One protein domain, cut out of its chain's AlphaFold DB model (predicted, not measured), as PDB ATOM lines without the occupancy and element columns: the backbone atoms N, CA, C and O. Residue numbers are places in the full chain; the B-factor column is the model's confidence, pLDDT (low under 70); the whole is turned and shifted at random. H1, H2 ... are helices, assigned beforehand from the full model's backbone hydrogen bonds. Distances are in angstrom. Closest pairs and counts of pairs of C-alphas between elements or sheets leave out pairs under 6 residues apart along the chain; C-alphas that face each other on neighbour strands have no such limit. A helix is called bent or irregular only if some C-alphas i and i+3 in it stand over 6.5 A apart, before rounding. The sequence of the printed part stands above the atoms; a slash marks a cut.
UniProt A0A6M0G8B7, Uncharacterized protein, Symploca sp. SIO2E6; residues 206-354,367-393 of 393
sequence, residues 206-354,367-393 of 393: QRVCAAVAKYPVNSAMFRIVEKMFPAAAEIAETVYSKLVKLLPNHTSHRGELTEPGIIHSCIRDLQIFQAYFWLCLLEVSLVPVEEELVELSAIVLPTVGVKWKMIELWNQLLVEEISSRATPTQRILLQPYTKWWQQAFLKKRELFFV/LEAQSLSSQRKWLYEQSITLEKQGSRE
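AT A GLANCE: This is residues 206 to 354 and 367 to 393 of the 393 residues of an uncharacterized protein of Symploca sp. SIO2E6 (UniProt A0A6M0G8B7). What is the main picture? Two helical hairpins, H6 with H7 and H4 with H5, cross each other; H3 packs on H4 and H6, H1 packs on the last turns of H4, and H8 stands at the edge beside H7. What builds it? The printed part has 176 residues with eight named helices, H1 to H8 along the chain, and no named strand: all helix. It is compact, with a radius of gyration of the C-alphas of 16.8 A and spans of 52 by 39 by 27 A.

IN THESE COORDINATES: Where is the longest helix? H7, residues 328 to 353, runs 37.0 A from C-alpha 328 at (-25.597, 35.081, 58.491). It is irregular, C-alphas 333 and 336 being 7.0 A apart, as is H5, residues 287 to 303, but only just: C-alphas 291 and 294 are 6.7 A apart. Where are the others? H1 is residues 206 to 212, H2 220 to 228, H3 232 to 246, H4 260 to 282 at 33.2 A, H6 308 to 325, and H8 367 to 390, ending at (-36.899, 31.551, 57.967).

HOW THE PARTS SIT: What surrounds the hub, H4? Residues 277 to 281 touch H7 at a steep tilt of 63 degrees, closest C-alphas Leu 281 and Tyr 337, 6.9 A. H3 touches H4, C-alphas of Ala 236 and Leu 270 being closest at 5.3 A. Are the helix backbones intact? Every O i to N i+4 pair is within hydrogen-bond range in H1, H2, H3, H4, H6 and H8, but 8 of 13 in H5 and 20 of 22 in H7.

THE WHOLE: Is it continuous? Residues 355 to 366 are not printed, and C-alphas 354 and 367 are 21.3 A apart. Which link is long? H3 to H4, 13 residues. Where is confidence low? Residues 352 to 354, 367 to 377 and 379 to 393 have pLDDT under 70.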
ATOM      1  N   GLN A 206     -39.965  55.181  46.377       80.44
ATOM      2  CA  GLN A 206     -41.394  54.886  46.440       80.44
ATOM      3  C   GLN A 206     -41.715  53.492  45.883       80.44
ATOM      4  O   GLN A 206     -42.504  52.759  46.477       80.44
ATOM      5  N   ARG A 207     -41.061  53.082  44.786       85.62
ATOM      6  CA  ARG A 207     -41.180  51.722  44.236       85.62
ATOM      7  C   ARG A 207     -40.650  50.688  45.229       85.62
ATOM      8  O   ARG A 207     -41.297  49.663  45.410       85.62
ATOM      9  N   VAL A 208     -39.553  50.981  45.935       89.12
ATOM     10  CA  VAL A 208     -39.051  50.138  47.037       89.12
ATOM     11  C   VAL A 208     -40.116  50.008  48.125       89.12
ATOM     12  O   VAL A 208     -40.454  48.884  48.486       89.12
ATOM     13  N   CYS A 209     -40.700  51.120  48.588       86.62
ATOM     14  CA  CYS A 209     -41.780  51.134  49.582       86.62
ATOM     15  C   CYS A 209     -43.035  50.370  49.119       86.62
ATOM     16  O   CYS A 209     -43.674  49.689  49.920       86.62
ATOM     17  N   ALA A 210     -43.383  50.437  47.833       85.94
ATOM     18  CA  ALA A 210     -44.496  49.683  47.263       85.94
ATOM     19  C   ALA A 210     -44.179  48.183  47.129       85.94
ATOM     20  O   ALA A 210     -45.049  47.346  47.367       85.94
ATOM     21  N   ALA A 211     -42.944  47.823  46.766       90.50
ATOM     22  CA  ALA A 211     -42.512  46.438  46.600       90.50
ATOM     23  C   ALA A 211     -42.430  45.709  47.947       90.50
ATOM     24  O   ALA A 211     -43.002  44.634  48.104       90.50
ATOM     25  N   VAL A 212     -41.820  46.330  48.957       90.38
ATOM     26  CA  VAL A 212     -41.726  45.776  50.318       90.38
ATOM     27  C   VAL A 212     -43.091  45.620  50.991       90.38
ATOM     28  O   VAL A 212     -43.284  44.683  51.759       90.38
ATOM     29  N   ALA A 213     -44.074  46.470  50.668       88.12
ATOM     30  CA  ALA A 213     -45.428  46.360  51.215       88.12
ATOM     31  C   ALA A 213     -46.155  45.068  50.794       88.12
ATOM     32  O   ALA A 213     -47.155  44.711  51.413       88.12
ATOM     33  N   LYS A 214     -45.651  44.365  49.770       90.25
ATOM     34  CA  LYS A 214     -46.168  43.065  49.319       90.25
ATOM     35  C   LYS A 214     -45.715  41.901  50.210       90.25
ATOM     36  O   LYS A 214     -46.256  40.808  50.079       90.25
ATOM     37  N   TYR A 215     -44.749  42.122  51.102       89.56
ATOM     38  CA  TYR A 215     -44.196  41.095  51.980       89.56
ATOM     39  C   TYR A 215     -44.784  41.165  53.398       89.56
ATOM     40  O   TYR A 215     -45.015  42.264  53.913       89.56
ATOM     41  N   PRO A 216     -44.982  40.016  54.076       90.31
ATOM     42  CA  PRO A 216     -45.325  39.995  55.495       90.31
ATOM     43  C   PRO A 216     -44.245  40.677  56.345       90.31
ATOM     44  O   PRO A 216     -43.058  40.493  56.093       90.31
ATOM     45  N   VAL A 217     -44.645  41.390  57.403       86.19
ATOM     46  CA  VAL A 217     -43.732  42.132  58.304       86.19
ATOM     47  C   VAL A 217     -42.635  41.240  58.905       86.19
ATOM     48  O   VAL A 217     -41.505  41.672  59.101       86.19
ATOM     49  N   ASN A 218     -42.942  39.964  59.145       86.31
ATOM     50  CA  ASN A 218     -41.991  39.017  59.726       86.31
ATOM     51  C   ASN A 218     -41.102  38.318  58.682       86.31
ATOM     52  O   ASN A 218     -40.265  37.501  59.060       86.31
ATOM     53  N   SER A 219     -41.259  38.605  57.384       90.56
ATOM     54  CA  SER A 219     -40.448  37.957  56.353       90.56
ATOM     55  C   SER A 219     -38.989  38.416  56.415       90.56
ATOM     56  O   SER A 219     -38.673  39.550  56.792       90.56
ATOM     57  N   ALA A 220     -38.071  37.542  55.996       89.62
ATOM     58  CA  ALA A 220     -36.651  37.877  55.936       89.62
ATOM     59  C   ALA A 220     -36.385  39.086  55.019       89.62
ATOM     60  O   ALA A 220     -35.581  39.948  55.371       89.62
ATOM     61  N   MET A 221     -37.087  39.181  53.881       89.50
ATOM     62  CA  MET A 221     -36.961  40.306  52.950       89.50
ATOM     63  C   MET A 221     -37.417  41.624  53.574       89.50
ATOM     64  O   MET A 221     -36.700  42.621  53.477       89.50
ATOM     65  N   PHE A 222     -38.560  41.619  54.272       91.00
ATOM     66  CA  PHE A 222     -39.061  42.801  54.966       91.00
ATOM     67  C   PHE A 222     -38.054  43.274  56.016       91.00
ATOM     68  O   PHE A 222     -37.637  44.427  55.984       91.00
ATOM     69  N   ARG A 223     -37.588  42.372  56.890       91.00
ATOM     70  CA  ARG A 223     -36.661  42.714  57.983       91.00
ATOM     71  C   ARG A 223     -35.301  43.215  57.496       91.00
ATOM     72  O   ARG A 223     -34.682  44.044  58.162       91.00
ATOM     73  N   ILE A 224     -34.807  42.720  56.356       92.25
ATOM     74  CA  ILE A 224     -33.582  43.257  55.741       92.25
ATOM     75  C   ILE A 224     -33.813  44.705  55.323       92.25
ATOM     76  O   ILE A 224     -33.036  45.576  55.707       92.25
ATOM     77  N   VAL A 225     -34.869  44.971  54.554       91.25
ATOM     78  CA  VAL A 225     -35.126  46.313  54.022       91.25
ATOM     79  C   VAL A 225     -35.474  47.285  55.144       91.25
ATOM     80  O   VAL A 225     -34.921  48.377  55.169       91.25
ATOM     81  N   GLU A 226     -36.283  46.881  56.123       90.12
ATOM     82  CA  GLU A 226     -36.591  47.667  57.325       90.12
ATOM     83  C   GLU A 226     -35.322  48.136  58.049       90.12
ATOM     84  O   GLU A 226     -35.229  49.293  58.447       90.12
ATOM     85  N   LYS A 227     -34.308  47.268  58.155       90.38
ATOM     86  CA  LYS A 227     -33.017  47.613  58.759       90.38
ATOM     87  C   LYS A 227     -32.153  48.503  57.861       90.38
ATOM     88  O   LYS A 227     -31.511  49.432  58.343       90.38
ATOM     89  N   MET A 228     -32.063  48.182  56.573       91.06
ATOM     90  CA  MET A 228     -31.087  48.799  55.667       91.06
ATOM     91  C   MET A 228     -31.559  50.138  55.098       91.06
ATOM     92  O   MET A 228     -30.746  51.017  54.825       91.06
ATOM     93  N   PHE A 229     -32.867  50.313  54.938       88.19
ATOM     94  CA  PHE A 229     -33.481  51.516  54.385       88.19
ATOM     95  C   PHE A 229     -33.147  52.804  55.172       88.19
ATOM     96  O   PHE A 229     -32.683  53.764  54.544       88.19
ATOM     97  N   PRO A 230     -33.298  52.864  56.515       86.94
ATOM     98  CA  PRO A 230     -32.879  54.037  57.290       86.94
ATOM     99  C   PRO A 230     -31.351  54.215  57.315       86.94
ATOM    100  O   PRO A 230     -30.865  55.341  57.374       86.94
ATOM    101  N   ALA A 231     -30.585  53.126  57.197       90.69
ATOM    102  CA  ALA A 231     -29.122  53.147  57.204       90.69
ATOM    103  C   ALA A 231     -28.489  53.540  55.854       90.69
ATOM    104  O   ALA A 231     -27.267  53.647  55.762       90.69
ATOM    105  N   ALA A 232     -29.274  53.760  54.793       92.06
ATOM    106  CA  ALA A 232     -28.731  53.897  53.441       92.06
ATOM    107  C   ALA A 232     -27.762  55.083  53.265       92.06
ATOM    108  O   ALA A 232     -26.783  54.981  52.522       92.06
ATOM    109  N   ALA A 233     -28.013  56.202  53.954       90.75
ATOM    110  CA  ALA A 233     -27.115  57.359  53.935       90.75
ATOM    111  C   ALA A 233     -25.786  57.054  54.645       90.75
ATOM    112  O   ALA A 233     -24.722  57.303  54.088       90.75
ATOM    113  N   GLU A 234     -25.846  56.423  55.817       93.75
ATOM    114  CA  GLU A 234     -24.669  56.018  56.593       93.75
ATOM    115  C   GLU A 234     -23.816  54.977  55.842       93.75
ATOM    116  O   GLU A 234     -22.586  55.059  55.812       93.75
ATOM    117  N   ILE A 235     -24.467  54.016  55.176       96.38
ATOM    118  CA  ILE A 235     -23.811  53.050  54.285       96.38
ATOM    119  C   ILE A 235     -23.085  53.793  53.161       96.38
ATOM    120  O   ILE A 235     -21.911  53.523  52.905       96.38
ATOM    121  N   ALA A 236     -23.752  54.755  52.515       96.00
ATOM    122  CA  ALA A 236     -23.153  55.542  51.444       96.00
ATOM    123  C   ALA A 236     -21.938  56.348  51.934       96.00
ATOM    124  O   ALA A 236     -20.878  56.302  51.318       96.00
ATOM    125  N   GLU A 237     -22.037  57.029  53.071       95.94
ATOM    126  CA  GLU A 237     -20.923  57.781  53.663       95.94
ATOM    127  C   GLU A 237     -19.736  56.880  54.028       95.94
ATOM    128  O   GLU A 237     -18.577  57.223  53.770       95.94
ATOM    129  N   THR A 238     -20.015  55.694  54.572       97.50
ATOM    130  CA  THR A 238     -18.991  54.705  54.928       97.50
ATOM    131  C   THR A 238     -18.266  54.186  53.688       97.50
ATOM    132  O   THR A 238     -17.031  54.156  53.647       97.50
ATOM    133  N   VAL A 239     -19.018  53.802  52.655       97.38
ATOM    134  CA  VAL A 239     -18.470  53.332  51.375       97.38
ATOM    135  C   VAL A 239     -17.664  54.434  50.699       97.38
ATOM    136  O   VAL A 239     -16.539  54.190  50.264       97.38
ATOM    137  N   TYR A 240     -18.191  55.656  50.672       96.19
ATOM    138  CA  TYR A 240     -17.509  56.813  50.111       96.19
ATOM    139  C   TYR A 240     -16.176  57.088  50.814       96.19
ATOM    140  O   TYR A 240     -15.139  57.230  50.169       96.19
ATOM    141  N   SER A 241     -16.175  57.075  52.146       95.44
ATOM    142  CA  SER A 241     -14.969  57.291  52.948       95.44
ATOM    143  C   SER A 241     -13.892  56.236  52.677       95.44
ATOM    144  O   SER A 241     -12.701  56.554  52.648       95.44
ATOM    145  N   LYS A 242     -14.283  54.973  52.454       96.25
ATOM    146  CA  LYS A 242     -13.360  53.907  52.030       96.25
ATOM    147  C   LYS A 242     -12.849  54.150  50.607       96.25
ATOM    148  O   LYS A 242     -11.657  53.995  50.357       96.25
ATOM    149  N   LEU A 243     -13.722  54.577  49.697       94.00
ATOM    150  CA  LEU A 243     -13.378  54.851  48.304       94.00
ATOM    151  C   LEU A 243     -12.334  55.967  48.175       94.00
ATOM    152  O   LEU A 243     -11.341  55.776  47.478       94.00
ATOM    153  N   VAL A 244     -12.510  57.083  48.890       92.88
ATOM    154  CA  VAL A 244     -11.554  58.208  48.907       92.88
ATOM    155  C   VAL A 244     -10.169  57.749  49.367       92.88
ATOM    156  O   VAL A 244      -9.166  58.110  48.757       92.88
ATOM    157  N   LYS A 245     -10.100  56.894  50.395       93.62
ATOM    158  CA  LYS A 245      -8.828  56.339  50.891       93.62
ATOM    159  C   LYS A 245      -8.129  55.446  49.867       93.62
ATOM    160  O   LYS A 245      -6.905  55.430  49.812       93.62
ATOM    161  N   LEU A 246      -8.893  54.691  49.079       93.38
ATOM    162  CA  LEU A 246      -8.357  53.782  48.063       93.38
ATOM    163  C   LEU A 246      -8.033  54.486  46.738       93.38
ATOM    164  O   LEU A 246      -7.254  53.963  45.943       93.38
ATOM    165  N   LEU A 247      -8.615  55.661  46.499       90.19
ATOM    166  CA  LEU A 247      -8.452  56.451  45.282       90.19
ATOM    167  C   LEU A 247      -8.068  57.914  45.596       90.19
ATOM    168  O   LEU A 247      -8.749  58.830  45.132       90.19
ATOM    169  N   PRO A 248      -6.969  58.164  46.337       86.06
ATOM    170  CA  PRO A 248      -6.639  59.503  46.838       86.06
ATOM    171  C   PRO A 248      -6.354  60.523  45.726       86.06
ATOM    172  O   PRO A 248      -6.561  61.711  45.922       86.06
ATOM    173  N   ASN A 249      -5.931  60.056  44.548       86.69
ATOM    174  CA  ASN A 249      -5.582  60.899  43.399       86.69
ATOM    175  C   ASN A 249      -6.626  60.814  42.271       86.69
ATOM    176  O   ASN A 249      -6.307  61.044  41.103       86.69
ATOM    177  N   HIS A 250      -7.847  60.359  42.568       86.44
ATOM    178  CA  HIS A 250      -8.893  60.292  41.555       86.44
ATOM    179  C   HIS A 250      -9.524  61.664  41.329       86.44
ATOM    180  O   HIS A 250     -10.070  62.279  42.244       86.44
ATOM    181  N   THR A 251      -9.520  62.080  40.067       85.25
ATOM    182  CA  THR A 251     -10.118  63.329  39.605       85.25
ATOM    183  C   THR A 251     -11.069  63.010  38.458       85.25
ATOM    184  O   THR A 251     -10.711  62.299  37.516       85.25
ATOM    185  N   SER A 252     -12.287  63.525  38.568       85.00
ATOM    186  CA  SER A 252     -13.306  63.513  37.519       85.00
ATOM    187  C   SER A 252     -13.237  64.816  36.711       85.00
ATOM    188  O   SER A 252     -12.494  65.731  37.070       85.00
ATOM    189  N   HIS A 253     -14.067  64.986  35.677       81.31
ATOM    190  CA  HIS A 253     -14.169  66.283  34.985       81.31
ATOM    191  C   HIS A 253     -14.651  67.416  35.909       81.31
ATOM    192  O   HIS A 253     -14.476  68.590  35.595       81.31
ATOM    193  N   ARG A 254     -15.264  67.074  37.051       75.50
ATOM    194  CA  ARG A 254     -15.763  68.027  38.049       75.50
ATOM    195  C   ARG A 254     -14.752  68.357  39.152       75.50
ATOM    196  O   ARG A 254     -15.084  69.165  40.013       75.50
ATOM    197  N   GLY A 255     -13.575  67.728  39.156       85.19
ATOM    198  CA  GLY A 255     -12.575  67.873  40.217       85.19
ATOM    199  C   GLY A 255     -12.356  66.602  41.038       85.19
ATOM    200  O   GLY A 255     -12.666  65.488  40.596       85.19
ATOM    201  N   GLU A 256     -11.771  66.777  42.218       89.00
ATOM    202  CA  GLU A 256     -11.323  65.708  43.117       89.00
ATOM    203  C   GLU A 256     -12.454  65.145  43.990       89.00
ATOM    204  O   GLU A 256     -13.448  65.813  44.270       89.00
ATOM    205  N   LEU A 257     -12.283  63.922  44.504       88.31
ATOM    206  CA  LEU A 257     -13.229  63.313  45.458       88.31
ATOM    207  C   LEU A 257     -13.303  64.051  46.815       88.31
ATOM    208  O   LEU A 257     -14.072  63.689  47.700       88.31
ATOM    209  N   THR A 258     -12.505  65.081  47.040       87.81
ATOM    210  CA  THR A 258     -12.562  65.918  48.246       87.81
ATOM    211  C   THR A 258     -13.502  67.115  48.076       87.81
ATOM    212  O   THR A 258     -13.884  67.738  49.066       87.81
ATOM    213  N   GLU A 259     -13.930  67.416  46.847       88.56
ATOM    214  CA  GLU A 259     -14.768  68.574  46.542       88.56
ATOM    215  C   GLU A 259     -16.217  68.381  47.034       88.56
ATOM    216  O   GLU A 259     -16.852  67.376  46.691       88.56
ATOM    217  N   PRO A 260     -16.824  69.352  47.754       84.56
ATOM    218  CA  PRO A 260     -18.160  69.199  48.348       84.56
ATOM    219  C   PRO A 260     -19.262  68.798  47.358       84.56
ATOM    220  O   PRO A 260     -20.147  68.004  47.685       84.56
ATOM    221  N   GLY A 261     -19.208  69.323  46.129       80.75
ATOM    222  CA  GLY A 261     -20.170  68.987  45.076       80.75
ATOM    223  C   GLY A 261     -20.039  67.548  44.566       80.75
ATOM    224  O   GLY A 261     -21.045  66.936  44.202       80.75
ATOM    225  N   ILE A 262     -18.822  66.996  44.573       86.44
ATOM    226  CA  ILE A 262     -18.553  65.602  44.201       86.44
ATOM    227  C   ILE A 262     -18.949  64.674  45.344       86.44
ATOM    228  O   ILE A 262     -19.662  63.706  45.090       86.44
ATOM    229  N   ILE A 263     -18.603  65.017  46.591       89.88
ATOM    230  CA  ILE A 263     -19.026  64.275  47.790       89.88
ATOM    231  C   ILE A 263     -20.545  64.084  47.783       89.88
ATOM    232  O   ILE A 263     -21.040  62.960  47.882       89.88
ATOM    233  N   HIS A 264     -21.290  65.177  47.599       85.00
ATOM    234  CA  HIS A 264     -22.747  65.137  47.554       85.00
ATOM    235  C   HIS A 264     -23.275  64.230  46.431       85.00
ATOM    236  O   HIS A 264     -24.128  63.380  46.684       85.00
ATOM    237  N   SER A 265     -22.744  64.370  45.208       85.00
ATOM    238  CA  SER A 265     -23.155  63.541  44.066       85.00
ATOM    239  C   SER A 265     -22.860  62.063  44.302       85.00
ATOM    240  O   SER A 265     -23.716  61.224  44.051       85.00
ATOM    241  N   CYS A 266     -21.679  61.728  44.823       89.94
ATOM    242  CA  CYS A 266     -21.297  60.344  45.066       89.94
ATOM    243  C   CYS A 266     -22.136  59.697  46.175       89.94
ATOM    244  O   CYS A 266     -22.615  58.578  46.013       89.94
ATOM    245  N   ILE A 267     -22.376  60.396  47.287       91.69
ATOM    246  CA  ILE A 267     -23.232  59.879  48.366       91.69
ATOM    247  C   ILE A 267     -24.664  59.652  47.864       91.69
ATOM    248  O   ILE A 267     -25.281  58.638  48.196       91.69
ATOM    249  N   ARG A 268     -25.192  60.567  47.043       88.06
ATOM    250  CA  ARG A 268     -26.486  60.392  46.375       88.06
ATOM    251  C   ARG A 268     -26.486  59.153  45.489       88.06
ATOM    252  O   ARG A 268     -27.363  58.307  45.633       88.06
ATOM    253  N   ASP A 269     -25.519  59.036  44.584       90.00
ATOM    254  CA  ASP A 269     -25.502  57.948  43.610       90.00
ATOM    255  C   ASP A 269     -25.335  56.590  44.333       90.00
ATOM    256  O   ASP A 269     -25.974  55.610  43.955       90.00
ATOM    257  N   LEU A 270     -24.595  56.529  45.453       93.88
ATOM    258  CA  LEU A 270     -24.504  55.337  46.316       93.88
ATOM    259  C   LEU A 270     -25.861  54.940  46.900       93.88
ATOM    260  O   LEU A 270     -26.164  53.756  47.039       93.88
ATOM    261  N   GLN A 271     -26.685  55.915  47.270       93.00
ATOM    262  CA  GLN A 271     -28.032  55.658  47.770       93.00
ATOM    263  C   GLN A 271     -28.988  55.230  46.650       93.00
ATOM    264  O   GLN A 271     -29.820  54.355  46.879       93.00
ATOM    265  N   ILE A 272     -28.839  55.773  45.436       90.19
ATOM    266  CA  ILE A 272     -29.566  55.290  44.249       90.19
ATOM    267  C   ILE A 272     -29.227  53.815  44.005       90.19
ATOM    268  O   ILE A 272     -30.130  52.994  43.861       90.19
ATOM    269  N   PHE A 273     -27.941  53.454  44.033       93.62
ATOM    270  CA  PHE A 273     -27.489  52.071  43.853       93.62
ATOM    271  C   PHE A 273     -28.130  51.142  44.896       93.62
ATOM    272  O   PHE A 273     -28.665  50.089  44.552       93.62
ATOM    273  N   GLN A 274     -28.173  51.560  46.161       94.88
ATOM    274  CA  GLN A 274     -28.861  50.802  47.207       94.88
ATOM    275  C   GLN A 274     -30.355  50.615  46.917       94.88
ATOM    276  O   GLN A 274     -30.854  49.502  47.055       94.88
ATOM    277  N   ALA A 275     -31.069  51.655  46.475       92.50
ATOM    278  CA  ALA A 275     -32.491  51.550  46.140       92.50
ATOM    279  C   ALA A 275     -32.752  50.480  45.067       92.50
ATOM    280  O   ALA A 275     -33.616  49.622  45.248       92.50
ATOM    281  N   TYR A 276     -31.966  50.482  43.988       93.69
ATOM    282  CA  TYR A 276     -32.061  49.470  42.935       93.69
ATOM    283  C   TYR A 276     -31.691  48.066  43.420       93.69
ATOM    284  O   TYR A 276     -32.320  47.094  43.007       93.69
ATOM    285  N   PHE A 277     -30.724  47.944  44.330       94.62
ATOM    286  CA  PHE A 277     -30.386  46.654  44.929       94.62
ATOM    287  C   PHE A 277     -31.571  46.077  45.716       94.62
ATOM    288  O   PHE A 277     -31.912  44.903  45.560       94.62
ATOM    289  N   TRP A 278     -32.254  46.915  46.505       94.31
ATOM    290  CA  TRP A 278     -33.451  46.499  47.237       94.31
ATOM    291  C   TRP A 278     -34.608  46.146  46.311       94.31
ATOM    292  O   TRP A 278     -35.307  45.174  46.584       94.31
ATOM    293  N   LEU A 279     -34.791  46.863  45.199       93.25
ATOM    294  CA  LEU A 279     -35.773  46.467  44.188       93.25
ATOM    295  C   LEU A 279     -35.484  45.085  43.625       93.25
ATOM    296  O   LEU A 279     -36.413  44.299  43.496       93.25
ATOM    297  N   CYS A 280     -34.221  44.758  43.341       93.44
ATOM    298  CA  CYS A 280     -33.915  43.433  42.818       93.44
ATOM    299  C   CYS A 280     -34.309  42.318  43.786       93.44
ATOM    300  O   CYS A 280     -34.886  41.311  43.374       93.44
ATOM    301  N   LEU A 281     -34.037  42.526  45.075       93.56
ATOM    302  CA  LEU A 281     -34.425  41.600  46.133       93.56
ATOM    303  C   LEU A 281     -35.954  41.477  46.252       93.56
ATOM    304  O   LEU A 281     -36.476  40.368  46.272       93.56
ATOM    305  N   LEU A 282     -36.659  42.610  46.323       93.44
ATOM    306  CA  LEU A 282     -38.103  42.689  46.585       93.44
ATOM    307  C   LEU A 282     -38.982  42.361  45.373       93.44
ATOM    308  O   LEU A 282     -40.153  42.031  45.516       93.44
ATOM    309  N   GLU A 283     -38.467  42.513  44.162       93.12
ATOM    310  CA  GLU A 283     -39.183  42.134  42.941       93.12
ATOM    311  C   GLU A 283     -38.750  40.764  42.432       93.12
ATOM    312  O   GLU A 283     -39.286  40.287  41.434       93.12
ATOM    313  N   VAL A 284     -37.787  40.135  43.117       91.88
ATOM    314  CA  VAL A 284     -37.207  38.839  42.752       91.88
ATOM    315  C   VAL A 284     -36.779  38.847  41.279       91.88
ATOM    316  O   VAL A 284     -37.067  37.948  40.490       91.88
ATOM    317  N   SER A 285     -36.136  39.944  40.880       90.81
ATOM    318  CA  SER A 285     -35.882  40.286  39.483       90.81
ATOM    319  C   SER A 285     -34.600  41.091  39.363       90.81
ATOM    320  O   SER A 285     -34.338  41.955  40.181       90.81
ATOM    321  N   LEU A 286     -33.805  40.849  38.324       89.25
ATOM    322  CA  LEU A 286     -32.598  41.641  38.052       89.25
ATOM    323  C   LEU A 286     -32.859  42.831  37.122       89.25
ATOM    324  O   LEU A 286     -31.984  43.681  36.966       89.25
ATOM    325  N   VAL A 287     -34.072  42.928  36.565       89.88
ATOM    326  CA  VAL A 287     -34.488  43.996  35.641       89.88
ATOM    327  C   VAL A 287     -34.165  45.398  36.170       89.88
ATOM    328  O   VAL A 287     -33.572  46.162  35.407       89.88
ATOM    329  N   PRO A 288     -34.436  45.746  37.451       90.81
ATOM    330  CA  PRO A 288     -34.115  47.082  37.958       90.81
ATOM    331  C   PRO A 288     -32.630  47.444  37.807       90.81
ATOM    332  O   PRO A 288     -32.275  48.596  37.580       90.81
ATOM    333  N   VAL A 289     -31.729  46.471  37.908       90.50
ATOM    334  CA  VAL A 289     -30.291  46.726  37.775       90.50
ATOM    335  C   VAL A 289     -29.844  46.648  36.328       90.50
ATOM    336  O   VAL A 289     -29.183  47.570  35.858       90.50
ATOM    337  N   GLU A 290     -30.200  45.577  35.625       88.31
ATOM    338  CA  GLU A 290     -29.709  45.307  34.272       88.31
ATOM    339  C   GLU A 290     -30.264  46.293  33.246       88.31
ATOM    340  O   GLU A 290     -29.515  46.815  32.426       88.31
ATOM    341  N   GLU A 291     -31.568  46.562  33.302       86.19
ATOM    342  CA  GLU A 291     -32.269  47.335  32.278       86.19
ATOM    343  C   GLU A 291     -32.455  48.808  32.673       86.19
ATOM    344  O   GLU A 291     -32.765  49.633  31.814       86.19
ATOM    345  N   GLU A 292     -32.256  49.178  33.940       86.19
ATOM    346  CA  GLU A 292     -32.426  50.565  34.399       86.19
ATOM    347  C   GLU A 292     -31.100  51.149  34.910       86.19
ATOM    348  O   GLU A 292     -30.518  52.018  34.253       86.19
ATOM    349  N   LEU A 293     -30.577  50.671  36.046       88.00
ATOM    350  CA  LEU A 293     -29.423  51.307  36.694       88.00
ATOM    351  C   LEU A 293     -28.125  51.224  35.883       88.00
ATOM    352  O   LEU A 293     -27.416  52.224  35.758       88.00
ATOM    353  N   VAL A 294     -27.773  50.040  35.382       88.94
ATOM    354  CA  VAL A 294     -26.519  49.815  34.644       88.94
ATOM    355  C   VAL A 294     -26.513  50.627  33.352       88.94
ATOM    356  O   VAL A 294     -25.499  51.222  32.988       88.94
ATOM    357  N   GLU A 295     -27.665  50.714  32.697       84.44
ATOM    358  CA  GLU A 295     -27.863  51.513  31.494       84.44
ATOM    359  C   GLU A 295     -27.730  53.014  31.766       84.44
ATOM    360  O   GLU A 295     -27.029  53.709  31.033       84.44
ATOM    361  N   LEU A 296     -28.337  53.511  32.848       81.44
ATOM    362  CA  LEU A 296     -28.157  54.898  33.284       81.44
ATOM    363  C   LEU A 296     -26.690  55.181  33.628       81.44
ATOM    364  O   LEU A 296     -26.115  56.159  33.157       81.44
ATOM    365  N   SER A 297     -26.057  54.299  34.397       86.25
ATOM    366  CA  SER A 297     -24.661  54.434  34.830       86.25
ATOM    367  C   SER A 297     -23.695  54.489  33.647       86.25
ATOM    368  O   SER A 297     -22.778  55.306  33.634       86.25
ATOM    369  N   ALA A 298     -23.934  53.658  32.632       83.31
ATOM    370  CA  ALA A 298     -23.158  53.618  31.401       83.31
ATOM    371  C   ALA A 298     -23.235  54.916  30.581       83.31
ATOM    372  O   ALA A 298     -22.296  55.228  29.855       83.31
ATOM    373  N   ILE A 299     -24.331  55.669  30.703       77.50
ATOM    374  CA  ILE A 299     -24.500  56.977  30.062       77.50
ATOM    375  C   ILE A 299     -23.851  58.074  30.912       77.50
ATOM    376  O   ILE A 299     -23.091  58.885  30.399       77.50
ATOM    377  N   VAL A 300     -24.146  58.126  32.215       78.19
ATOM    378  CA  VAL A 300     -23.762  59.266  33.066       78.19
ATOM    379  C   VAL A 300     -22.289  59.256  33.435       78.19
ATOM    380  O   VAL A 300     -21.618  60.285  33.349       78.19
ATOM    381  N   LEU A 301     -21.794  58.115  33.913       81.62
ATOM    382  CA  LEU A 301     -20.518  58.056  34.617       81.62
ATOM    383  C   LEU A 301     -19.325  58.361  33.695       81.62
ATOM    384  O   LEU A 301     -18.485  59.175  34.085       81.62
ATOM    385  N   PRO A 302     -19.262  57.841  32.452       79.00
ATOM    386  CA  PRO A 302     -18.202  58.223  31.522       79.00
ATOM    387  C   PRO A 302     -18.199  59.720  31.201       79.00
ATOM    388  O   PRO A 302     -17.138  60.339  31.168       79.00
ATOM    389  N   THR A 303     -19.373  60.333  31.036       73.62
ATOM    390  CA  THR A 303     -19.487  61.754  30.676       73.62
ATOM    391  C   THR A 303     -18.987  62.682  31.771       73.62
ATOM    392  O   THR A 303     -18.416  63.736  31.497       73.62
ATOM    393  N   VAL A 304     -19.138  62.274  33.030       75.50
ATOM    394  CA  VAL A 304     -18.596  63.034  34.161       75.50
ATOM    395  C   VAL A 304     -17.115  62.718  34.430       75.50
ATOM    396  O   VAL A 304     -16.537  63.263  35.366       75.50
ATOM    397  N   GLY A 305     -16.487  61.864  33.615       78.38
ATOM    398  CA  GLY A 305     -15.087  61.460  33.756       78.38
ATOM    399  C   GLY A 305     -14.856  60.399  34.836       78.38
ATOM    400  O   GLY A 305     -13.717  60.186  35.254       78.38
ATOM    401  N   VAL A 306     -15.911  59.726  35.308       84.19
ATOM    402  CA  VAL A 306     -15.784  58.621  36.266       84.19
ATOM    403  C   VAL A 306     -15.316  57.372  35.526       84.19
ATOM    404  O   VAL A 306     -15.976  56.839  34.634       84.19
ATOM    405  N   LYS A 307     -14.142  56.882  35.922       85.88
ATOM    406  CA  LYS A 307     -13.526  55.682  35.346       85.88
ATOM    407  C   LYS A 307     -14.268  54.428  35.812       85.88
ATOM    408  O   LYS A 307     -14.541  54.288  37.002       85.88
ATOM    409  N   TRP A 308     -14.448  53.447  34.926       84.62
ATOM    410  CA  TRP A 308     -15.036  52.138  35.268       84.62
ATOM    411  C   TRP A 308     -14.369  51.452  36.462       84.62
ATOM    412  O   TRP A 308     -15.050  50.836  37.278       84.62
ATOM    413  N   LYS A 309     -13.057  51.649  36.641       84.88
ATOM    414  CA  LYS A 309     -12.338  51.123  37.804       84.88
ATOM    415  C   LYS A 309     -12.874  51.649  39.142       84.88
ATOM    416  O   LYS A 309     -12.896  50.907  40.120       84.88
ATOM    417  N   MET A 310     -13.309  52.910  39.191       88.56
ATOM    418  CA  MET A 310     -13.950  53.484  40.377       88.56
ATOM    419  C   MET A 310     -15.316  52.834  40.618       88.56
ATOM    420  O   MET A 310     -15.626  52.509  41.756       88.56
ATOM    421  N   ILE A 311     -16.090  52.589  39.556       87.94
ATOM    422  CA  ILE A 311     -17.419  51.956  39.622       87.94
ATOM    423  C   ILE A 311     -17.317  50.516  40.145       87.94
ATOM    424  O   ILE A 311     -18.106  50.101  40.988       87.94
ATOM    425  N   GLU A 312     -16.322  49.753  39.689       88.38
ATOM    426  CA  GLU A 312     -16.042  48.407  40.207       88.38
ATOM    427  C   GLU A 312     -15.759  48.421  41.706       88.38
ATOM    428  O   GLU A 312     -16.374  47.670  42.462       88.38
ATOM    429  N   LEU A 313     -14.843  49.295  42.135       91.56
ATOM    430  CA  LEU A 313     -14.442  49.384  43.532       91.56
ATOM    431  C   LEU A 313     -15.601  49.852  44.417       91.56
ATOM    432  O   LEU A 313     -15.840  49.295  45.482       91.56
ATOM    433  N   TRP A 314     -16.359  50.835  43.945       92.56
ATOM    434  CA  TRP A 314     -17.590  51.304  44.567       92.56
ATOM    435  C   TRP A 314     -18.598  50.173  44.774       92.56
ATOM    436  O   TRP A 314     -19.116  50.004  45.874       92.56
ATOM    437  N   ASN A 315     -18.856  49.375  43.734       92.69
ATOM    438  CA  ASN A 315     -19.791  48.255  43.803       92.69
ATOM    439  C   ASN A 315     -19.314  47.178  44.778       92.69
ATOM    440  O   ASN A 315     -20.113  46.638  45.540       92.69
ATOM    441  N   GLN A 316     -18.013  46.885  44.780       94.25
ATOM    442  CA  GLN A 316     -17.416  45.955  45.729       94.25
ATOM    443  C   GLN A 316     -17.600  46.440  47.174       94.25
ATOM    444  O   GLN A 316     -18.164  45.715  47.991       94.25
ATOM    445  N   LEU A 317     -17.191  47.676  47.471       96.88
ATOM    446  CA  LEU A 317     -17.300  48.256  48.810       96.88
ATOM    447  C   LEU A 317     -18.754  48.330  49.290       96.88
ATOM    448  O   LEU A 317     -19.022  48.092  50.466       96.88
ATOM    449  N   LEU A 318     -19.695  48.636  48.390       96.44
ATOM    450  CA  LEU A 318     -21.116  48.685  48.717       96.44
ATOM    451  C   LEU A 318     -21.664  47.304  49.093       96.44
ATOM    452  O   LEU A 318     -22.345  47.166  50.108       96.44
ATOM    453  N   VAL A 319     -21.330  46.272  48.315       94.56
ATOM    454  CA  VAL A 319     -21.707  44.881  48.612       94.56
ATOM    455  C   VAL A 319     -21.109  44.417  49.941       94.56
ATOM    456  O   VAL A 319     -21.806  43.781  50.734       94.56
ATOM    457  N   GLU A 320     -19.841  44.735  50.199       95.75
ATOM    458  CA  GLU A 320     -19.157  44.400  51.451       95.75
ATOM    459  C   GLU A 320     -19.823  45.074  52.657       95.75
ATOM    460  O   GLU A 320     -20.080  44.414  53.665       95.75
ATOM    461  N   GLU A 321     -20.160  46.361  52.546       97.44
ATOM    462  CA  GLU A 321     -20.810  47.123  53.617       97.44
ATOM    463  C   GLU A 321     -22.242  46.642  53.893       97.44
ATOM    464  O   GLU A 321     -22.632  46.470  55.047       97.44
ATOM    465  N   ILE A 322     -23.023  46.346  52.852       94.75
ATOM    466  CA  ILE A 322     -24.358  45.752  53.014       94.75
ATOM    467  C   ILE A 322     -24.251  44.376  53.686       94.75
ATOM    468  O   ILE A 322     -24.999  44.059  54.614       94.75
ATOM    469  N   SER A 323     -23.299  43.554  53.240       94.06
ATOM    470  CA  SER A 323     -23.111  42.200  53.763       94.06
ATOM    471  C   SER A 323     -22.647  42.207  55.219       94.06
ATOM    472  O   SER A 323     -23.106  41.377  56.005       94.06
ATOM    473  N   SER A 324     -21.777  43.144  55.615       95.19
ATOM    474  CA  SER A 324     -21.287  43.254  56.996       95.19
ATOM    475  C   SER A 324     -22.427  43.547  57.979       95.19
ATOM    476  O   SER A 324     -22.462  42.976  59.071       95.19
ATOM    477  N   ARG A 325     -23.417  44.340  57.547       94.69
ATOM    478  CA  ARG A 325     -24.607  44.716  58.322       94.69
ATOM    479  C   ARG A 325     -25.693  43.635  58.353       94.69
ATOM    480  O   ARG A 325     -26.596  43.716  59.189       94.69
ATOM    481  N   ALA A 326     -25.637  42.629  57.487       93.19
ATOM    482  CA  ALA A 326     -26.600  41.527  57.439       93.19
ATOM    483  C   ALA A 326     -26.237  40.390  58.419       93.19
ATOM    484  O   ALA A 326     -25.059  40.109  58.654       93.19
ATOM    485  N   THR A 327     -27.244  39.706  58.974       92.69
ATOM    486  CA  THR A 327     -27.036  38.458  59.740       92.69
ATOM    487  C   THR A 327     -26.573  37.320  58.815       92.69
ATOM    488  O   THR A 327     -26.756  37.419  57.601       92.69
ATOM    489  N   PRO A 328     -26.008  36.209  59.332       92.06
ATOM    490  CA  PRO A 328     -25.597  35.081  58.491       92.06
ATOM    491  C   PRO A 328     -26.709  34.564  57.565       92.06
ATOM    492  O   PRO A 328     -26.482  34.400  56.369       92.06
ATOM    493  N   THR A 329     -27.931  34.413  58.082       89.69
ATOM    494  CA  THR A 329     -29.104  33.993  57.297       89.69
ATOM    495  C   THR A 329     -29.461  35.011  56.214       89.69
ATOM    496  O   THR A 329     -29.711  34.649  55.066       89.69
ATOM    497  N   GLN A 330     -29.418  36.306  56.541       92.69
ATOM    498  CA  GLN A 330     -29.667  37.369  55.567       92.69
ATOM    499  C   GLN A 330     -28.585  37.405  54.478       92.69
ATOM    500  O   GLN A 330     -28.903  37.617  53.314       92.69
ATOM    501  N   ARG A 331     -27.314  37.144  54.810       93.88
ATOM    502  CA  ARG A 331     -26.223  37.087  53.819       93.88
ATOM    503  C   ARG A 331     -26.436  35.989  52.785       93.88
ATOM    504  O   ARG A 331     -26.161  36.226  51.615       93.88
ATOM    505  N   ILE A 332     -26.945  34.825  53.195       92.12
ATOM    506  CA  ILE A 332     -27.291  33.733  52.270       92.12
ATOM    507  C   ILE A 332     -28.349  34.209  51.269       92.12
ATOM    508  O   ILE A 332     -28.192  34.007  50.069       92.12
ATOM    509  N   LEU A 333     -29.378  34.915  51.751       91.75
ATOM    510  CA  LEU A 333     -30.431  35.470  50.898       91.75
ATOM    511  C   LEU A 333     -29.911  36.552  49.935       91.75
ATOM    512  O   LEU A 333     -30.343  36.616  48.787       91.75
ATOM    513  N   LEU A 334     -28.976  37.392  50.384       93.75
ATOM    514  CA  LEU A 334     -28.406  38.482  49.583       93.75
ATOM    515  C   LEU A 334     -27.366  38.007  48.558       93.75
ATOM    516  O   LEU A 334     -27.213  38.640  47.515       93.75
ATOM    517  N   GLN A 335     -26.661  36.905  48.832       93.38
ATOM    518  CA  GLN A 335     -25.554  36.398  48.016       93.38
ATOM    519  C   GLN A 335     -25.852  36.284  46.509       93.38
ATOM    520  O   GLN A 335     -25.001  36.709  45.721       93.38
ATOM    521  N   PRO A 336     -26.983  35.706  46.053       91.81
ATOM    522  CA  PRO A 336     -27.258  35.645  44.621       91.81
ATOM    523  C   PRO A 336     -27.341  37.050  44.015       91.81
ATOM    524  O   PRO A 336     -26.686  37.316  43.011       91.81
ATOM    525  N   TYR A 337     -28.053  37.975  44.658       93.00
ATOM    526  CA  TYR A 337     -28.228  39.340  44.160       93.00
ATOM    527  C   TYR A 337     -26.922  40.135  44.140       93.00
ATOM    528  O   TYR A 337     -26.679  40.871  43.188       93.00
ATOM    529  N   THR A 338     -26.049  39.975  45.138       92.06
ATOM    530  CA  THR A 338     -24.761  40.686  45.171       92.06
ATOM    531  C   THR A 338     -23.786  40.184  44.107       92.06
ATOM    532  O   THR A 338     -23.113  40.994  43.471       92.06
ATOM    533  N   LYS A 339     -23.743  38.869  43.849       90.44
ATOM    534  CA  LYS A 339     -22.951  38.300  42.743       90.44
ATOM    535  C   LYS A 339     -23.450  38.795  41.388       90.44
ATOM    536  O   LYS A 339     -22.653  39.237  40.562       90.44
ATOM    537  N   TRP A 340     -24.762  38.752  41.179       87.00
ATOM    538  CA  TRP A 340     -25.382  39.189  39.929       87.00
ATOM    539  C   TRP A 340     -25.198  40.680  39.674       87.00
ATOM    540  O   TRP A 340     -24.835  41.071  38.570       87.00
ATOM    541  N   TRP A 341     -25.355  41.503  40.709       89.62
ATOM    542  CA  TRP A 341     -25.060  42.929  40.652       89.62
ATOM    543  C   TRP A 341     -23.666  43.202  40.078       89.62
ATOM    544  O   TRP A 341     -23.508  43.963  39.126       89.62
ATOM    545  N   GLN A 342     -22.644  42.541  40.626       89.12
ATOM    546  CA  GLN A 342     -21.263  42.705  40.173       89.12
ATOM    547  C   GLN A 342     -21.080  42.244  38.719       89.12
ATOM    548  O   GLN A 342     -20.402  42.918  37.942       89.12
ATOM    549  N   GLN A 343     -21.719  41.137  38.329       89.81
ATOM    550  CA  GLN A 343     -21.679  40.618  36.959       89.81
ATOM    551  C   GLN A 343     -22.358  41.548  35.946       89.81
ATOM    552  O   GLN A 343     -21.821  41.735  34.857       89.81
ATOM    553  N   ALA A 344     -23.486  42.170  36.295       89.50
ATOM    554  CA  ALA A 344     -24.207  43.079  35.402       89.50
ATOM    555  C   ALA A 344     -23.341  44.290  35.008       89.50
ATOM    556  O   ALA A 344     -23.204  44.614  33.825       89.50
ATOM    557  N   PHE A 345     -22.672  44.912  35.985       88.50
ATOM    558  CA  PHE A 345     -21.731  46.006  35.724       88.50
ATOM    559  C   PHE A 345     -20.492  45.542  34.945       88.50
ATOM    560  O   PHE A 345     -20.019  46.265  34.065       88.50
ATOM    561  N   LEU A 346     -19.984  44.336  35.221       86.94
ATOM    562  CA  LEU A 346     -18.854  43.758  34.491       86.94
ATOM    563  C   LEU A 346     -19.190  43.517  33.009       86.94
ATOM    564  O   LEU A 346     -18.445  43.973  32.141       86.94
ATOM    565  N   LYS A 347     -20.332  42.876  32.719       88.00
ATOM    566  CA  LYS A 347     -20.817  42.624  31.350       88.00
ATOM    567  C   LYS A 347     -20.979  43.937  30.588       88.00
ATOM    568  O   LYS A 347     -20.540  44.052  29.445       88.00
ATOM    569  N   LYS A 348     -21.570  44.957  31.221       87.19
ATOM    570  CA  LYS A 348     -21.740  46.267  30.578       87.19
ATOM    571  C   LYS A 348     -20.400  46.919  30.267       87.19
ATOM    572  O   LYS A 348     -20.232  47.414  29.159       87.19
ATOM    573  N   ARG A 349     -19.440  46.877  31.196       83.50
ATOM    574  CA  ARG A 349     -18.078  47.382  30.972       83.50
ATOM    575  C   ARG A 349     -17.458  46.743  29.730       83.50
ATOM    576  O   ARG A 349     -16.956  47.462  28.878       83.50
ATOM    577  N   GLU A 350     -17.518  45.420  29.600       82.81
ATOM    578  CA  GLU A 350     -16.943  44.707  28.449       82.81
ATOM    579  C   GLU A 350     -17.498  45.211  27.114       82.81
ATOM    580  O   GLU A 350     -16.718  45.480  26.205       82.81
ATOM    581  N   LEU A 351     -18.806  45.473  27.027       79.38
ATOM    582  CA  LEU A 351     -19.431  46.037  25.824       79.38
ATOM    583  C   LEU A 351     -18.885  47.423  25.432       79.38
ATOM    584  O   LEU A 351     -18.888  47.754  24.251       79.38
ATOM    585  N   PHE A 352     -18.385  48.218  26.385       67.50
ATOM    586  CA  PHE A 352     -17.748  49.514  26.107       67.50
ATOM    587  C   PHE A 352     -16.259  49.415  25.741       67.50
ATOM    588  O   PHE A 352     -15.718  50.363  25.176       67.50
ATOM    589  N   PHE A 353     -15.587  48.303  26.061       60.78
ATOM    590  CA  PHE A 353     -14.152  48.112  25.812       60.78
ATOM    591  C   PHE A 353     -13.836  47.193  24.621       60.78
ATOM    592  O   PHE A 353     -12.659  47.017  24.303       60.78
ATOM    593  N   VAL A 354     -14.836  46.637  23.925       43.00
ATOM    594  CA  VAL A 354     -14.597  45.942  22.647       43.00
ATOM    595  C   VAL A 354     -14.235  46.984  21.574       43.00
ATOM    596  O   VAL A 354     -15.050  47.856  21.272       43.00
ATOM    597  N   LEU A 367     -31.371  32.520  22.697       33.34
ATOM    598  CA  LEU A 367     -30.573  31.846  23.737       33.34
ATOM    599  C   LEU A 367     -30.406  32.716  24.994       33.34
ATOM    600  O   LEU A 367     -30.474  32.201  26.111       33.34
ATOM    601  N   GLU A 368     -30.259  34.037  24.834       42.03
ATOM    602  CA  GLU A 368     -30.200  34.969  25.971       42.03
ATOM    603  C   GLU A 368     -31.549  35.055  26.704       42.03
ATOM    604  O   GLU A 368     -31.581  35.001  27.934       42.03
ATOM    605  N   ALA A 369     -32.672  35.078  25.974       38.56
ATOM    606  CA  ALA A 369     -34.009  35.093  26.572       38.56
ATOM    607  C   ALA A 369     -34.327  33.808  27.368       38.56
ATOM    608  O   ALA A 369     -34.910  33.872  28.456       38.56
ATOM    609  N   GLN A 370     -33.901  32.637  26.878       36.16
ATOM    610  CA  GLN A 370     -34.094  31.359  27.575       36.16
ATOM    611  C   GLN A 370     -33.236  31.242  28.844       36.16
ATOM    612  O   GLN A 370     -33.740  30.780  29.875       36.16
ATOM    613  N   SER A 371     -31.990  31.726  28.805       50.12
ATOM    614  CA  SER A 371     -31.092  31.799  29.968       50.12
ATOM    615  C   SER A 371     -31.662  32.697  31.074       50.12
ATOM    616  O   SER A 371     -31.806  32.264  32.220       50.12
ATOM    617  N   LEU A 372     -32.106  33.907  30.708       47.69
ATOM    618  CA  LEU A 372     -32.709  34.870  31.633       47.69
ATOM    619  C   LEU A 372     -34.024  34.350  32.236       47.69
ATOM    620  O   LEU A 372     -34.262  34.521  33.430       47.69
ATOM    621  N   SER A 373     -34.868  33.669  31.451       51.78
ATOM    622  CA  SER A 373     -36.126  33.092  31.960       51.78
ATOM    623  C   SER A 373     -35.895  31.956  32.966       51.78
ATOM    624  O   SER A 373     -36.549  31.902  34.010       51.78
ATOM    625  N   SER A 374     -34.907  31.095  32.704       52.34
ATOM    626  CA  SER A 374     -34.545  29.977  33.581       52.34
ATOM    627  C   SER A 374     -33.910  30.471  34.886       52.34
ATOM    628  O   SER A 374     -34.165  29.921  35.955       52.34
ATOM    629  N   GLN A 375     -33.145  31.563  34.825       59.66
ATOM    630  CA  GLN A 375     -32.535  32.203  35.993       59.66
ATOM    631  C   GLN A 375     -33.540  32.975  36.853       59.66
ATOM    632  O   GLN A 375     -33.487  32.871  38.078       59.66
ATOM    633  N   ARG A 376     -34.497  33.687  36.240       61.53
ATOM    634  CA  ARG A 376     -35.616  34.321  36.964       61.53
ATOM    635  C   ARG A 376     -36.431  33.276  37.725       61.53
ATOM    636  O   ARG A 376     -36.763  33.479  38.889       61.53
ATOM    637  N   LYS A 377     -36.674  32.120  37.098       61.88
ATOM    638  CA  LYS A 377     -37.336  30.977  37.736       61.88
ATOM    639  C   LYS A 377     -36.524  30.418  38.914       61.88
ATOM    640  O   LYS A 377     -37.091  30.185  39.975       61.88
ATOM    641  N   TRP A 378     -35.203  30.294  38.773       71.50
ATOM    642  CA  TRP A 378     -34.324  29.833  39.855       71.50
ATOM    643  C   TRP A 378     -34.278  30.799  41.053       71.50
ATOM    644  O   TRP A 378     -34.372  30.354  42.196       71.50
ATOM    645  N   LEU A 379     -34.187  32.116  40.821       59.69
ATOM    646  CA  LEU A 379     -34.233  33.126  41.893       59.69
ATOM    647  C   LEU A 379     -35.568  33.086  42.646       59.69
ATOM    648  O   LEU A 379     -35.589  33.140  43.876       59.69
ATOM    649  N   TYR A 380     -36.667  32.924  41.911       60.00
ATOM    650  CA  TYR A 380     -37.996  32.755  42.485       60.00
ATOM    651  C   TYR A 380     -38.087  31.502  43.367       60.00
ATOM    652  O   TYR A 380     -38.472  31.593  44.532       60.00
ATOM    653  N   GLU A 381     -37.637  30.351  42.872       66.50
ATOM    654  CA  GLU A 381     -37.646  29.086  43.619       66.50
ATOM    655  C   GLU A 381     -36.748  29.123  44.871       66.50
ATOM    656  O   GLU A 381     -37.139  28.627  45.935       66.50
ATOM    657  N   GLN A 382     -35.578  29.767  44.792       66.75
ATOM    658  CA  GLN A 382     -34.690  29.968  45.943       66.75
ATOM    659  C   GLN A 382     -35.294  30.918  46.979       66.75
ATOM    660  O   GLN A 382     -35.249  30.625  48.173       66.75
ATOM    661  N   SER A 383     -35.912  32.020  46.542       58.12
ATOM    662  CA  SER A 383     -36.552  32.978  47.450       58.12
ATOM    663  C   SER A 383     -37.676  32.332  48.268       58.12
ATOM    664  O   SER A 383     -37.695  32.465  49.490       58.12
ATOM    665  N   ILE A 384     -38.525  31.518  47.629       63.75
ATOM    666  CA  ILE A 384     -39.605  30.773  48.293       63.75
ATOM    667  C   ILE A 384     -39.049  29.748  49.283       63.75
ATOM    668  O   ILE A 384     -39.609  29.550  50.363       63.75
ATOM    669  N   THR A 385     -37.965  29.064  48.919       66.31
ATOM    670  CA  THR A 385     -37.357  28.033  49.771       66.31
ATOM    671  C   THR A 385     -36.749  28.652  51.031       66.31
ATOM    672  O   THR A 385     -36.978  28.154  52.134       66.31
ATOM    673  N   LEU A 386     -36.047  29.776  50.880       57.78
ATOM    674  CA  LEU A 386     -35.411  30.496  51.983       57.78
ATOM    675  C   LEU A 386     -36.436  31.202  52.888       57.78
ATOM    676  O   LEU A 386     -36.272  31.199  54.108       57.78
ATOM    677  N   GLU A 387     -37.537  31.730  52.341       57.19
ATOM    678  CA  GLU A 387     -38.630  32.300  53.149       57.19
ATOM    679  C   GLU A 387     -39.361  31.243  53.992       57.19
ATOM    680  O   GLU A 387     -39.707  31.494  55.151       57.19
ATOM    681  N   LYS A 388     -39.551  30.033  53.450       59.56
ATOM    682  CA  LYS A 388     -40.153  28.908  54.188       59.56
ATOM    683  C   LYS A 388     -39.263  28.391  55.317       59.56
ATOM    684  O   LYS A 388     -39.786  27.896  56.314       59.56
ATOM    685  N   GLN A 389     -37.944  28.495  55.170       51.81
ATOM    686  CA  GLN A 389     -36.983  28.109  56.206       51.81
ATOM    687  C   GLN A 389     -36.882  29.164  57.316       51.81
ATOM    688  O   GLN A 389     -36.843  28.794  58.483       51.81
ATOM    689  N   GLY A 390     -36.941  30.458  56.983       40.38
ATOM    690  CA  GLY A 390     -36.899  31.551  57.967       40.38
ATOM    691  C   GLY A 390     -38.191  31.787  58.763       40.38
ATOM    692  O   GLY A 390     -38.175  32.582  59.692       40.38
ATOM    693  N   SER A 391     -39.301  31.125  58.414       40.59
ATOM    694  CA  SER A 391     -40.590  31.220  59.133       40.59
ATOM    695  C   SER A 391     -40.809  30.086  60.153       40.59
ATOM    696  O   SER A 391     -41.908  29.948  60.687       40.59
ATOM    697  N   ARG A 392     -39.805  29.220  60.362       38.53
ATOM    698  CA  ARG A 392     -39.843  28.070  61.290       38.53
ATOM    699  C   ARG A 392     -38.954  28.243  62.532       38.53
ATOM    700  O   ARG A 392     -38.826  27.294  63.302       38.53
ATOM    701  N   GLU A 393     -38.391  29.429  62.724       35.97
ATOM    702  CA  GLU A 393     -37.701  29.888  63.940       35.97
ATOM    703  C   GLU A 393     -38.455  31.094  64.503       35.97
ATOM    704  O   GLU A 393     -38.525  31.208  65.748       35.97
TER     705      GLU A 393